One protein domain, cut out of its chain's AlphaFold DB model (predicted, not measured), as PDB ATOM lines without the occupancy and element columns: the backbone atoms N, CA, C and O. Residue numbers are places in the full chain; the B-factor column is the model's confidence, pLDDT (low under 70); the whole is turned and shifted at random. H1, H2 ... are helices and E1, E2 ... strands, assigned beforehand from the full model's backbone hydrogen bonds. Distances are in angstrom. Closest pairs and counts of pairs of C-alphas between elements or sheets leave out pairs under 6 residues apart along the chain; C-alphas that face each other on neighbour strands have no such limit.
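Overview. This is residues 246 to 310 of the 355 residues of the protein "AAA-ATPase_like domain-containing protein" of Bacteroides sp. CAG:545 (UniProt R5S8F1). What does the shape look like? A small, strongly twisted sheet of three strands makes one end, the short helix H3 lies between it and the helix H1 at the far end, and H2, next to H3, follows E1 at once. The tip of the hairpin E2 and E3 and the helix H1 make the two ends of the long axis. What is it made of? The printed part has 65 residues, with three named helices and three named strands in the order H1 E1 H2 H3 E2 E3, the class mixed, and the sheet E1 - E3 - E2 antiparallel throughout. It is compact, with a radius of gyration of the C-alphas of 11.5 A and spans of 34 by 26 by 18 A.

Arrangement. How is the sheet paired? E3, residues 303 to 307, is the inner strand, antiparallel to the edge strand E1, residues 264 to 268, at 141 degrees, with N 264 and O 306 within hydrogen-bond range at 2.8 A. E3 forms a hairpin with the edge strand E2, residues 293 to 298, antiparallel at 149 degrees, with N 295 and O 305 at 2.8 A. Which helix is on the sheet? H3, residues 283 to 288, is on it at a height over the sheet of 8.9 A, over E2 only just, with 3 of its C-alphas falling there; its line is slantwise to E2 at 50 degrees on the local plane, and the closest C-alphas, of Tyr 287 and Thr 293, are 5.7 A apart. E1, H2, residues 269 to 273, H3 and E2 form a split strand-helix-strand unit, two strands running the same way with E3 between them, and its crossover is right-handed. What else meets H3? H2 touches it, closest at the C-alphas of Phe 272 and Pro 284, 5.0 A. H1, residues 246 to 253, is close but not clearly touching, with the C-alphas of Leu 247 and Leu 285 at 7.3 A and a shallow tilt of 7 degrees, opposite ways. How are the helix backbones? Each O i to N i+4 pair is within hydrogen-bond range in H1 and H3; H2 has 0 of 1, but 2 of 2 O i to N i+3 pairs.

Along the chain. Where does the first element begin? C-alpha 246 of H1 is at (-49.315, -3.514, -30.123). How long are the elements? H1 spans 10.7 A, E1 10.9 A, H2 7.2 A, H3 8.7 A, E2 14.8 A and E3 13.5 A. Where does E3 end? C-alpha 307 is at (-53.450, -23.428, -27.973).

Size, cuts and confidence. How large is it? The C-alphas of Glu 249 and Glu 300, the two farthest apart, are 35.0 A apart. Are there cuts or long links? The printed part has no cut and no long link. Where is confidence low? Residues 274 to 278 are under 70; the mean pLDDT of the printed part is 82.8.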
ATOM      1  N   TYR A 246     -50.279  -3.022 -29.133       76.56
ATOM      2  CA  TYR A 246     -49.315  -3.514 -30.123       76.56
ATOM      3  C   TYR A 246     -49.660  -4.911 -30.671       76.56
ATOM      4  O   TYR A 246     -49.295  -5.227 -31.806       76.56
ATOM      5  N   LEU A 247     -50.338  -5.758 -29.882       78.12
ATOM      6  CA  LEU A 247     -50.756  -7.094 -30.311       78.12
ATOM      7  C   LEU A 247     -51.923  -6.993 -31.291       78.12
ATOM      8  O   LEU A 247     -51.903  -7.660 -32.324       78.12
ATOM      9  N   ILE A 248     -52.902  -6.135 -30.994       76.56
ATOM     10  CA  ILE A 248     -54.044  -5.882 -31.882       76.56
ATOM     11  C   ILE A 248     -53.553  -5.336 -33.222       76.56
ATOM     12  O   ILE A 248     -53.862  -5.911 -34.260       76.56
ATOM     13  N   GLU A 249     -52.684  -4.323 -33.206       78.31
ATOM     14  CA  GLU A 249     -52.073  -3.778 -34.426       78.31
ATOM     15  C   GLU A 249     -51.338  -4.849 -35.252       78.31
ATOM     16  O   GLU A 249     -51.346  -4.816 -36.485       78.31
ATOM     17  N   ARG A 250     -50.681  -5.818 -34.595       79.62
ATOM     18  CA  ARG A 250     -49.980  -6.907 -35.289       79.62
ATOM     19  C   ARG A 250     -50.961  -7.879 -35.946       79.62
ATOM     20  O   ARG A 250     -50.729  -8.283 -37.084       79.62
ATOM     21  N   LEU A 251     -52.044  -8.223 -35.253       79.50
ATOM     22  CA  LEU A 251     -53.107  -9.083 -35.777       79.50
ATOM     23  C   LEU A 251     -53.865  -8.412 -36.930       79.50
ATOM     24  O   LEU A 251     -54.213  -9.087 -37.892       79.50
ATOM     25  N   GLU A 252     -54.049  -7.090 -36.900       78.00
ATOM     26  CA  GLU A 252     -54.628  -6.337 -38.021       78.00
ATOM     27  C   GLU A 252     -53.735  -6.375 -39.271       78.00
ATOM     28  O   GLU A 252     -54.232  -6.507 -40.391       78.00
ATOM     29  N   ARG A 253     -52.406  -6.291 -39.098       79.88
ATOM     30  CA  ARG A 253     -51.439  -6.377 -40.209       79.88
ATOM     31  C   ARG A 253     -51.344  -7.783 -40.796       79.88
ATOM     32  O   ARG A 253     -51.202  -7.925 -42.011       79.88
ATOM     33  N   LYS A 254     -51.393  -8.815 -39.949       81.06
ATOM     34  CA  LYS A 254     -51.362 -10.221 -40.361       81.06
ATOM     35  C   LYS A 254     -52.418 -11.024 -39.593       81.06
ATOM     36  O   LYS A 254     -52.093 -11.613 -38.558       81.06
ATOM     37  N   PRO A 255     -53.656 -11.072 -40.114       75.69
ATOM     38  CA  PRO A 255     -54.723 -11.849 -39.504       75.69
ATOM     39  C   PRO A 255     -54.344 -13.327 -39.403       75.69
ATOM     40  O   PRO A 255     -53.754 -13.891 -40.330       75.69
ATOM     41  N   ILE A 256     -54.689 -13.942 -38.276       76.31
ATOM     42  CA  ILE A 256     -54.637 -15.394 -38.077       76.31
ATOM     43  C   ILE A 256     -56.071 -15.908 -38.149       76.31
ATOM     44  O   ILE A 256     -56.984 -15.232 -37.682       76.31
ATOM     45  N   ASP A 257     -56.266 -17.097 -38.714       77.94
ATOM     46  CA  ASP A 257     -57.552 -17.782 -38.639       77.94
ATOM     47  C   ASP A 257     -57.846 -18.164 -37.181       77.94
ATOM     48  O   ASP A 257     -57.165 -19.010 -36.595       77.94
ATOM     49  N   GLU A 258     -58.862 -17.550 -36.571       73.38
ATOM     50  CA  GLU A 258     -59.167 -17.764 -35.154       73.38
ATOM     51  C   GLU A 258     -59.557 -19.215 -34.858       73.38
ATOM     52  O   GLU A 258     -59.428 -19.675 -33.723       73.38
ATOM     53  N   ARG A 259     -60.013 -19.953 -35.879       74.12
ATOM     54  CA  ARG A 259     -60.391 -21.367 -35.766       74.12
ATOM     55  C   ARG A 259     -59.185 -22.268 -35.524       74.12
ATOM     56  O   ARG A 259     -59.359 -23.375 -35.022       74.12
ATOM     57  N   GLU A 260     -57.985 -21.806 -35.860       80.19
ATOM     58  CA  GLU A 260     -56.741 -22.546 -35.645       80.19
ATOM     59  C   GLU A 260     -56.163 -22.311 -34.241       80.19
ATOM     60  O   GLU A 260     -55.414 -23.145 -33.743       80.19
ATOM     61  N   LEU A 261     -56.548 -21.229 -33.549       84.62
ATOM     62  CA  LEU A 261     -55.950 -20.830 -32.265       84.62
ATOM     63  C   LEU A 261     -56.224 -21.800 -31.109       84.62
ATOM     64  O   LEU A 261     -55.473 -21.824 -30.136       84.62
ATOM     65  N   ASP A 262     -57.281 -22.608 -31.198       84.06
ATOM     66  CA  ASP A 262     -57.545 -23.669 -30.222       84.06
ATOM     67  C   ASP A 262     -56.506 -24.801 -30.303       84.06
ATOM     68  O   ASP A 262     -56.232 -25.453 -29.292       84.06
ATOM     69  N   LYS A 263     -55.930 -25.036 -31.491       89.38
ATOM     70  CA  LYS A 263     -54.936 -26.085 -31.735       89.38
ATOM     71  C   LYS A 263     -54.110 -25.787 -32.994       89.38
ATOM     72  O   LYS A 263     -54.454 -26.232 -34.089       89.38
ATOM     73  N   MET A 264     -52.990 -25.092 -32.824       87.81
ATOM     74  CA  MET A 264     -52.019 -24.829 -33.888       87.81
ATOM     75  C   MET A 264     -50.919 -25.887 -33.853       87.81
ATOM     76  O   MET A 264     -50.094 -25.887 -32.943       87.81
ATOM     77  N   GLU A 265     -50.915 -26.792 -34.826       87.88
ATOM     78  CA  GLU A 265     -49.916 -27.859 -34.942       87.88
ATOM     79  C   GLU A 265     -48.699 -27.411 -35.772       87.88
ATOM     80  O   GLU A 265     -48.787 -26.490 -36.583       87.88
ATOM     81  N   TYR A 266     -47.572 -28.108 -35.597       86.75
ATOM     82  CA  TYR A 266     -46.337 -27.936 -36.378       86.75
ATOM     83  C   TYR A 266     -45.629 -26.575 -36.226       86.75
ATOM     84  O   TYR A 266     -44.936 -26.130 -37.142       86.75
ATOM     85  N   VAL A 267     -45.741 -25.925 -35.063       85.56
ATOM     86  CA  VAL A 267     -45.038 -24.661 -34.780       85.56
ATOM     87  C   VAL A 267     -43.569 -24.942 -34.463       85.56
ATOM     88  O   VAL A 267     -43.251 -25.633 -33.494       85.56
ATOM     89  N   SER A 268     -42.644 -24.406 -35.258       84.00
ATOM     90  CA  SER A 268     -41.208 -24.654 -35.050       84.00
ATOM     91  C   SER A 268     -40.658 -23.875 -33.851       84.00
ATOM     92  O   SER A 268     -41.016 -22.715 -33.640       84.00
ATOM     93  N   LEU A 269     -39.679 -24.446 -33.127       75.94
ATOM     94  CA  LEU A 269     -38.925 -23.718 -32.093       75.94
ATOM     95  C   LEU A 269     -38.334 -22.398 -32.626       75.94
ATOM     96  O   LEU A 269     -38.252 -21.401 -31.906       75.94
ATOM     97  N   ASN A 270     -37.925 -22.388 -33.897       76.81
ATOM     98  CA  ASN A 270     -37.331 -21.218 -34.531       76.81
ATOM     99  C   ASN A 270     -38.292 -20.033 -34.583       76.81
ATOM    100  O   ASN A 270     -37.823 -18.901 -34.516       76.81
ATOM    101  N   GLU A 271     -39.607 -20.264 -34.637       76.88
ATOM    102  CA  GLU A 271     -40.594 -19.183 -34.650       76.88
ATOM    103  C   GLU A 271     -40.520 -18.340 -33.376       76.88
ATOM    104  O   GLU A 271     -40.574 -17.115 -33.457       76.88
ATOM    105  N   PHE A 272     -40.264 -18.951 -32.214       73.19
ATOM    106  CA  PHE A 272     -40.115 -18.221 -30.948       73.19
ATOM    107  C   PHE A 272     -38.855 -17.348 -30.874       73.19
ATOM    108  O   PHE A 272     -38.761 -16.494 -29.989       73.19
ATOM    109  N   ASN A 273     -37.892 -17.558 -31.777       70.19
ATOM    110  CA  ASN A 273     -36.587 -16.895 -31.784       70.19
ATOM    111  C   ASN A 273     -36.443 -15.847 -32.905       70.19
ATOM    112  O   ASN A 273     -35.352 -15.308 -33.098       70.19
ATOM    113  N   VAL A 274     -37.513 -15.528 -33.645       68.62
ATOM    114  CA  VAL A 274     -37.478 -14.496 -34.697       68.62
ATOM    115  C   VAL A 274     -37.925 -13.144 -34.149       68.62
ATOM    116  O   VAL A 274     -38.995 -13.035 -33.566       68.62
ATOM    117  N   SER A 275     -37.142 -12.088 -34.383       66.75
ATOM    118  CA  SER A 275     -37.531 -10.720 -34.008       66.75
ATOM    119  C   SER A 275     -38.790 -10.238 -34.769       66.75
ATOM    120  O   SER A 275     -38.805 -10.356 -35.995       66.75
ATOM    121  N   PRO A 276     -39.787  -9.603 -34.111       61.22
ATOM    122  CA  PRO A 276     -40.965  -8.975 -34.717       61.22
ATOM    123  C   PRO A 276     -40.630  -7.842 -35.685       61.22
ATOM    124  O   PRO A 276     -41.492  -7.379 -36.430       61.22
ATOM    125  N   GLU A 277     -39.386  -7.359 -35.677       61.62
ATOM    126  CA  GLU A 277     -38.885  -6.441 -36.701       61.62
ATOM    127  C   GLU A 277     -38.680  -7.149 -38.045       61.62
ATOM    128  O   GLU A 277     -38.810  -6.521 -39.096       61.62
ATOM    129  N   LEU A 278     -38.340  -8.439 -38.010       67.25
ATOM    130  CA  LEU A 278     -38.010  -9.274 -39.166       67.25
ATOM    131  C   LEU A 278     -39.194 -10.123 -39.638       67.25
ATOM    132  O   LEU A 278     -39.155 -10.652 -40.746       67.25
ATOM    133  N   THR A 279     -40.232 -10.263 -38.811       71.44
ATOM    134  CA  THR A 279     -41.428 -11.039 -39.132       71.44
ATOM    135  C   THR A 279     -42.689 -10.365 -38.614       71.44
ATOM    136  O   THR A 279     -42.716  -9.843 -37.504       71.44
ATOM    137  N   ASP A 280     -43.758 -10.442 -39.401       74.31
ATOM    138  CA  ASP A 280     -45.109 -10.084 -38.965       74.31
ATOM    139  C   ASP A 280     -45.871 -11.280 -38.377       74.31
ATOM    140  O   ASP A 280     -47.076 -11.198 -38.180       74.31
ATOM    141  N   ASN A 281     -45.198 -12.410 -38.120       78.69
ATOM    142  CA  ASN A 281     -45.821 -13.568 -37.479       78.69
ATOM    143  C   ASN A 281     -46.302 -13.212 -36.052       78.69
ATOM    144  O   ASN A 281     -45.456 -12.899 -35.212       78.69
ATOM    145  N   PRO A 282     -47.613 -13.287 -35.746       82.06
ATOM    146  CA  PRO A 282     -48.126 -12.983 -34.412       82.06
ATOM    147  C   PRO A 282     -47.968 -14.145 -33.425       82.06
ATOM    148  O   PRO A 282     -48.084 -13.920 -32.225       82.06
ATOM    149  N   ILE A 283     -47.696 -15.373 -33.889       85.19
ATOM    150  CA  ILE A 283     -47.632 -16.573 -33.031       85.19
ATOM    151  C   ILE A 283     -46.641 -16.412 -31.863       85.19
ATOM    152  O   ILE A 283     -47.038 -16.638 -30.715       85.19
ATOM    153  N   PRO A 284     -45.387 -15.965 -32.082       82.06
ATOM    154  CA  PRO A 284     -44.431 -15.781 -30.993       82.06
ATOM    155  C   PRO A 284     -44.903 -14.748 -29.970       82.06
ATOM    156  O   PRO A 284     -44.674 -14.917 -28.774       82.06
ATOM    157  N   LEU A 285     -45.589 -13.704 -30.442       83.25
ATOM    158  CA  LEU A 285     -46.137 -12.643 -29.610       83.25
ATOM    159  C   LEU A 285     -47.293 -13.165 -28.755       83.25
ATOM    160  O   LEU A 285     -47.295 -12.954 -27.547       83.25
ATOM    161  N   LEU A 286     -48.234 -13.894 -29.360       87.56
ATOM    162  CA  LEU A 286     -49.365 -14.516 -28.669       87.56
ATOM    163  C   LEU A 286     -48.907 -15.491 -27.580       87.56
ATOM    164  O   LEU A 286     -49.484 -15.508 -26.497       87.56
ATOM    165  N   TYR A 287     -47.851 -16.266 -27.839       88.88
ATOM    166  CA  TYR A 287     -47.249 -17.133 -26.826       88.88
ATOM    167  C   TYR A 287     -46.585 -16.332 -25.697       88.88
ATOM    168  O   TYR A 287     -46.889 -16.538 -24.526       88.88
ATOM    169  N   GLN A 288     -45.703 -15.385 -26.032       84.75
ATOM    170  CA  GLN A 288     -44.931 -14.620 -25.039       84.75
ATOM    171  C   GLN A 288     -45.807 -13.724 -24.154       84.75
ATOM    172  O   GLN A 288     -45.482 -13.490 -22.996       84.75
ATOM    173  N   THR A 289     -46.941 -13.270 -24.681       84.62
ATOM    174  CA  THR A 289     -47.934 -12.478 -23.941       84.62
ATOM    175  C   THR A 289     -48.966 -13.329 -23.199       84.62
ATOM    176  O   THR A 289     -49.821 -12.777 -22.513       84.62
ATOM    177  N   GLY A 290     -48.892 -14.663 -23.296       89.56
ATOM    178  CA  GLY A 290     -49.737 -15.588 -22.540       89.56
ATOM    179  C   GLY A 290     -51.123 -15.859 -23.136       89.56
ATOM    180  O   GLY A 290     -51.938 -16.504 -22.475       89.56
ATOM    181  N   TYR A 291     -51.408 -15.414 -24.366       89.69
ATOM    182  CA  TYR A 291     -52.646 -15.777 -25.076       89.69
ATOM    183  C   TYR A 291     -52.620 -17.212 -25.600       89.69
ATOM    184  O   TYR A 291     -53.657 -17.869 -25.649       89.69
ATOM    185  N   LEU A 292     -51.436 -17.701 -25.968       91.88
ATOM    186  CA  LEU A 292     -51.198 -19.090 -26.337       91.88
ATOM    187  C   LEU A 292     -50.192 -19.728 -25.385       91.88
ATOM    188  O   LEU A 292     -49.346 -19.065 -24.790       91.88
ATOM    189  N   THR A 293     -50.261 -21.044 -25.283       93.62
ATOM    190  CA  THR A 293     -49.344 -21.856 -24.494       93.62
ATOM    191  C   THR A 293     -49.000 -23.149 -25.223       93.62
ATOM    192  O   THR A 293     -49.681 -23.522 -26.180       93.62
ATOM    193  N   ILE A 294     -47.960 -23.839 -24.761       93.00
ATOM    194  CA  ILE A 294     -47.578 -25.150 -25.287       93.00
ATOM    195  C   ILE A 294     -48.597 -26.189 -24.812       93.00
ATOM    196  O   ILE A 294     -48.834 -26.336 -23.618       93.00
ATOM    197  N   LYS A 295     -49.209 -26.905 -25.755       93.38
ATOM    198  CA  LYS A 295     -50.133 -28.017 -25.492       93.38
ATOM    199  C   LYS A 295     -49.489 -29.375 -25.708       93.38
ATOM    200  O   LYS A 295     -49.850 -30.321 -25.019       93.38
ATOM    201  N   ASP A 296     -48.558 -29.462 -26.651       92.44
ATOM    202  CA  ASP A 296     -47.810 -30.687 -26.921       92.44
ATOM    203  C   ASP A 296     -46.472 -30.375 -27.607       92.44
ATOM    204  O   ASP A 296     -46.270 -29.269 -28.124       92.44
ATOM    205  N   TYR A 297     -45.565 -31.348 -27.619       92.06
ATOM    206  CA  TYR A 297     -44.292 -31.278 -28.330       92.06
ATOM    207  C   TYR A 297     -43.964 -32.614 -29.002       92.06
ATOM    208  O   TYR A 297     -43.748 -33.632 -28.341       92.06
ATOM    209  N   ASP A 298     -43.863 -32.577 -30.328       91.56
ATOM    210  CA  ASP A 298     -43.442 -33.699 -31.155       91.56
ATOM    211  C   ASP A 298     -41.911 -33.703 -31.281       91.56
ATOM    212  O   ASP A 298     -41.311 -32.822 -31.906       91.56
ATOM    213  N   ARG A 299     -41.276 -34.720 -30.689       89.19
ATOM    214  CA  ARG A 299     -39.817 -34.908 -30.712       89.19
ATOM    215  C   ARG A 299     -39.275 -35.356 -32.068       89.19
ATOM    216  O   ARG A 299     -38.098 -35.128 -32.327       89.19
ATOM    217  N   GLU A 300     -40.070 -36.040 -32.887       90.00
ATOM    218  CA  GLU A 300     -39.627 -36.525 -34.200       90.00
ATOM    219  C   GLU A 300     -39.583 -35.381 -35.213       90.00
ATOM    220  O   GLU A 300     -38.655 -35.299 -36.018       90.00
ATOM    221  N   LEU A 301     -40.565 -34.481 -35.137       88.81
ATOM    222  CA  LEU A 301     -40.680 -33.315 -36.014       88.81
ATOM    223  C   LEU A 301     -40.026 -32.045 -35.449       88.81
ATOM    224  O   LEU A 301     -39.954 -31.044 -36.160       88.81
ATOM    225  N   ASP A 302     -39.565 -32.079 -34.195       87.88
ATOM    226  CA  ASP A 302     -39.070 -30.921 -33.435       87.88
ATOM    227  C   ASP A 302     -40.039 -29.726 -33.507       87.88
ATOM    228  O   ASP A 302     -39.687 -28.596 -33.869       87.88
ATOM    229  N   SER A 303     -41.312 -30.004 -33.210       90.81
ATOM    230  CA  SER A 303     -42.402 -29.043 -33.383       90.81
ATOM    231  C   SER A 303     -43.359 -29.021 -32.197       90.81
ATOM    232  O   SER A 303     -43.575 -30.027 -31.525       90.81
ATOM    233  N   TYR A 304     -43.933 -27.851 -31.933       91.62
ATOM    234  CA  TYR A 304     -44.883 -27.617 -30.856       91.62
ATOM    235  C   TYR A 304     -46.314 -27.590 -31.382       91.62
ATOM    236  O   TYR A 304     -46.584 -27.123 -32.490       91.62
ATOM    237  N   THR A 305     -47.235 -28.024 -30.526       93.25
ATOM    238  CA  THR A 305     -48.653 -27.690 -30.647       93.25
ATOM    239  C   THR A 305     -48.970 -26.564 -29.676       93.25
ATOM    240  O   THR A 305     -48.686 -26.687 -28.483       93.25
ATOM    241  N   LEU A 306     -49.563 -25.477 -30.168       93.94
ATOM    242  CA  LEU A 306     -50.008 -24.349 -29.352       93.94
ATOM    243  C   LEU A 306     -51.531 -24.299 -29.241       93.94
ATOM    244  O   LEU A 306     -52.246 -24.755 -30.130       93.94
ATOM    245  N   GLY A 307     -52.027 -23.711 -28.158       93.62
ATOM    246  CA  GLY A 307     -53.450 -23.428 -27.973       93.62
ATOM    247  C   GLY A 307     -53.694 -22.480 -26.804       93.62
ATOM    248  O   GLY A 307     -52.754 -22.126 -26.089       93.62
ATOM    249  N   TYR A 308     -54.943 -22.082 -26.567       93.75
ATOM    250  CA  TYR A 308     -55.282 -21.271 -25.393       93.75
ATOM    251  C   TYR A 308     -54.954 -22.001 -24.085       93.75
ATOM    252  O   TYR A 308     -55.257 -23.193 -23.968       93.75
ATOM    253  N   PRO A 309     -54.404 -21.322 -23.065       93.88
ATOM    254  CA  PRO A 309     -54.108 -21.959 -21.785       93.88
ATOM    255  C   PRO A 309     -55.374 -22.475 -21.105       93.88
ATOM    256  O   PRO A 309     -55.451 -23.663 -20.796       93.88
ATOM    257  N   ASN A 310     -56.395 -21.626 -21.009       94.69
ATOM    258  CA  ASN A 310     -57.634 -21.897 -20.290       94.69
ATOM    259  C   ASN A 310     -58.831 -21.149 -20.888       94.69
ATOM    260  O   ASN A 310     -58.733 -20.391 -21.860       94.69
TER     261      ASN A 310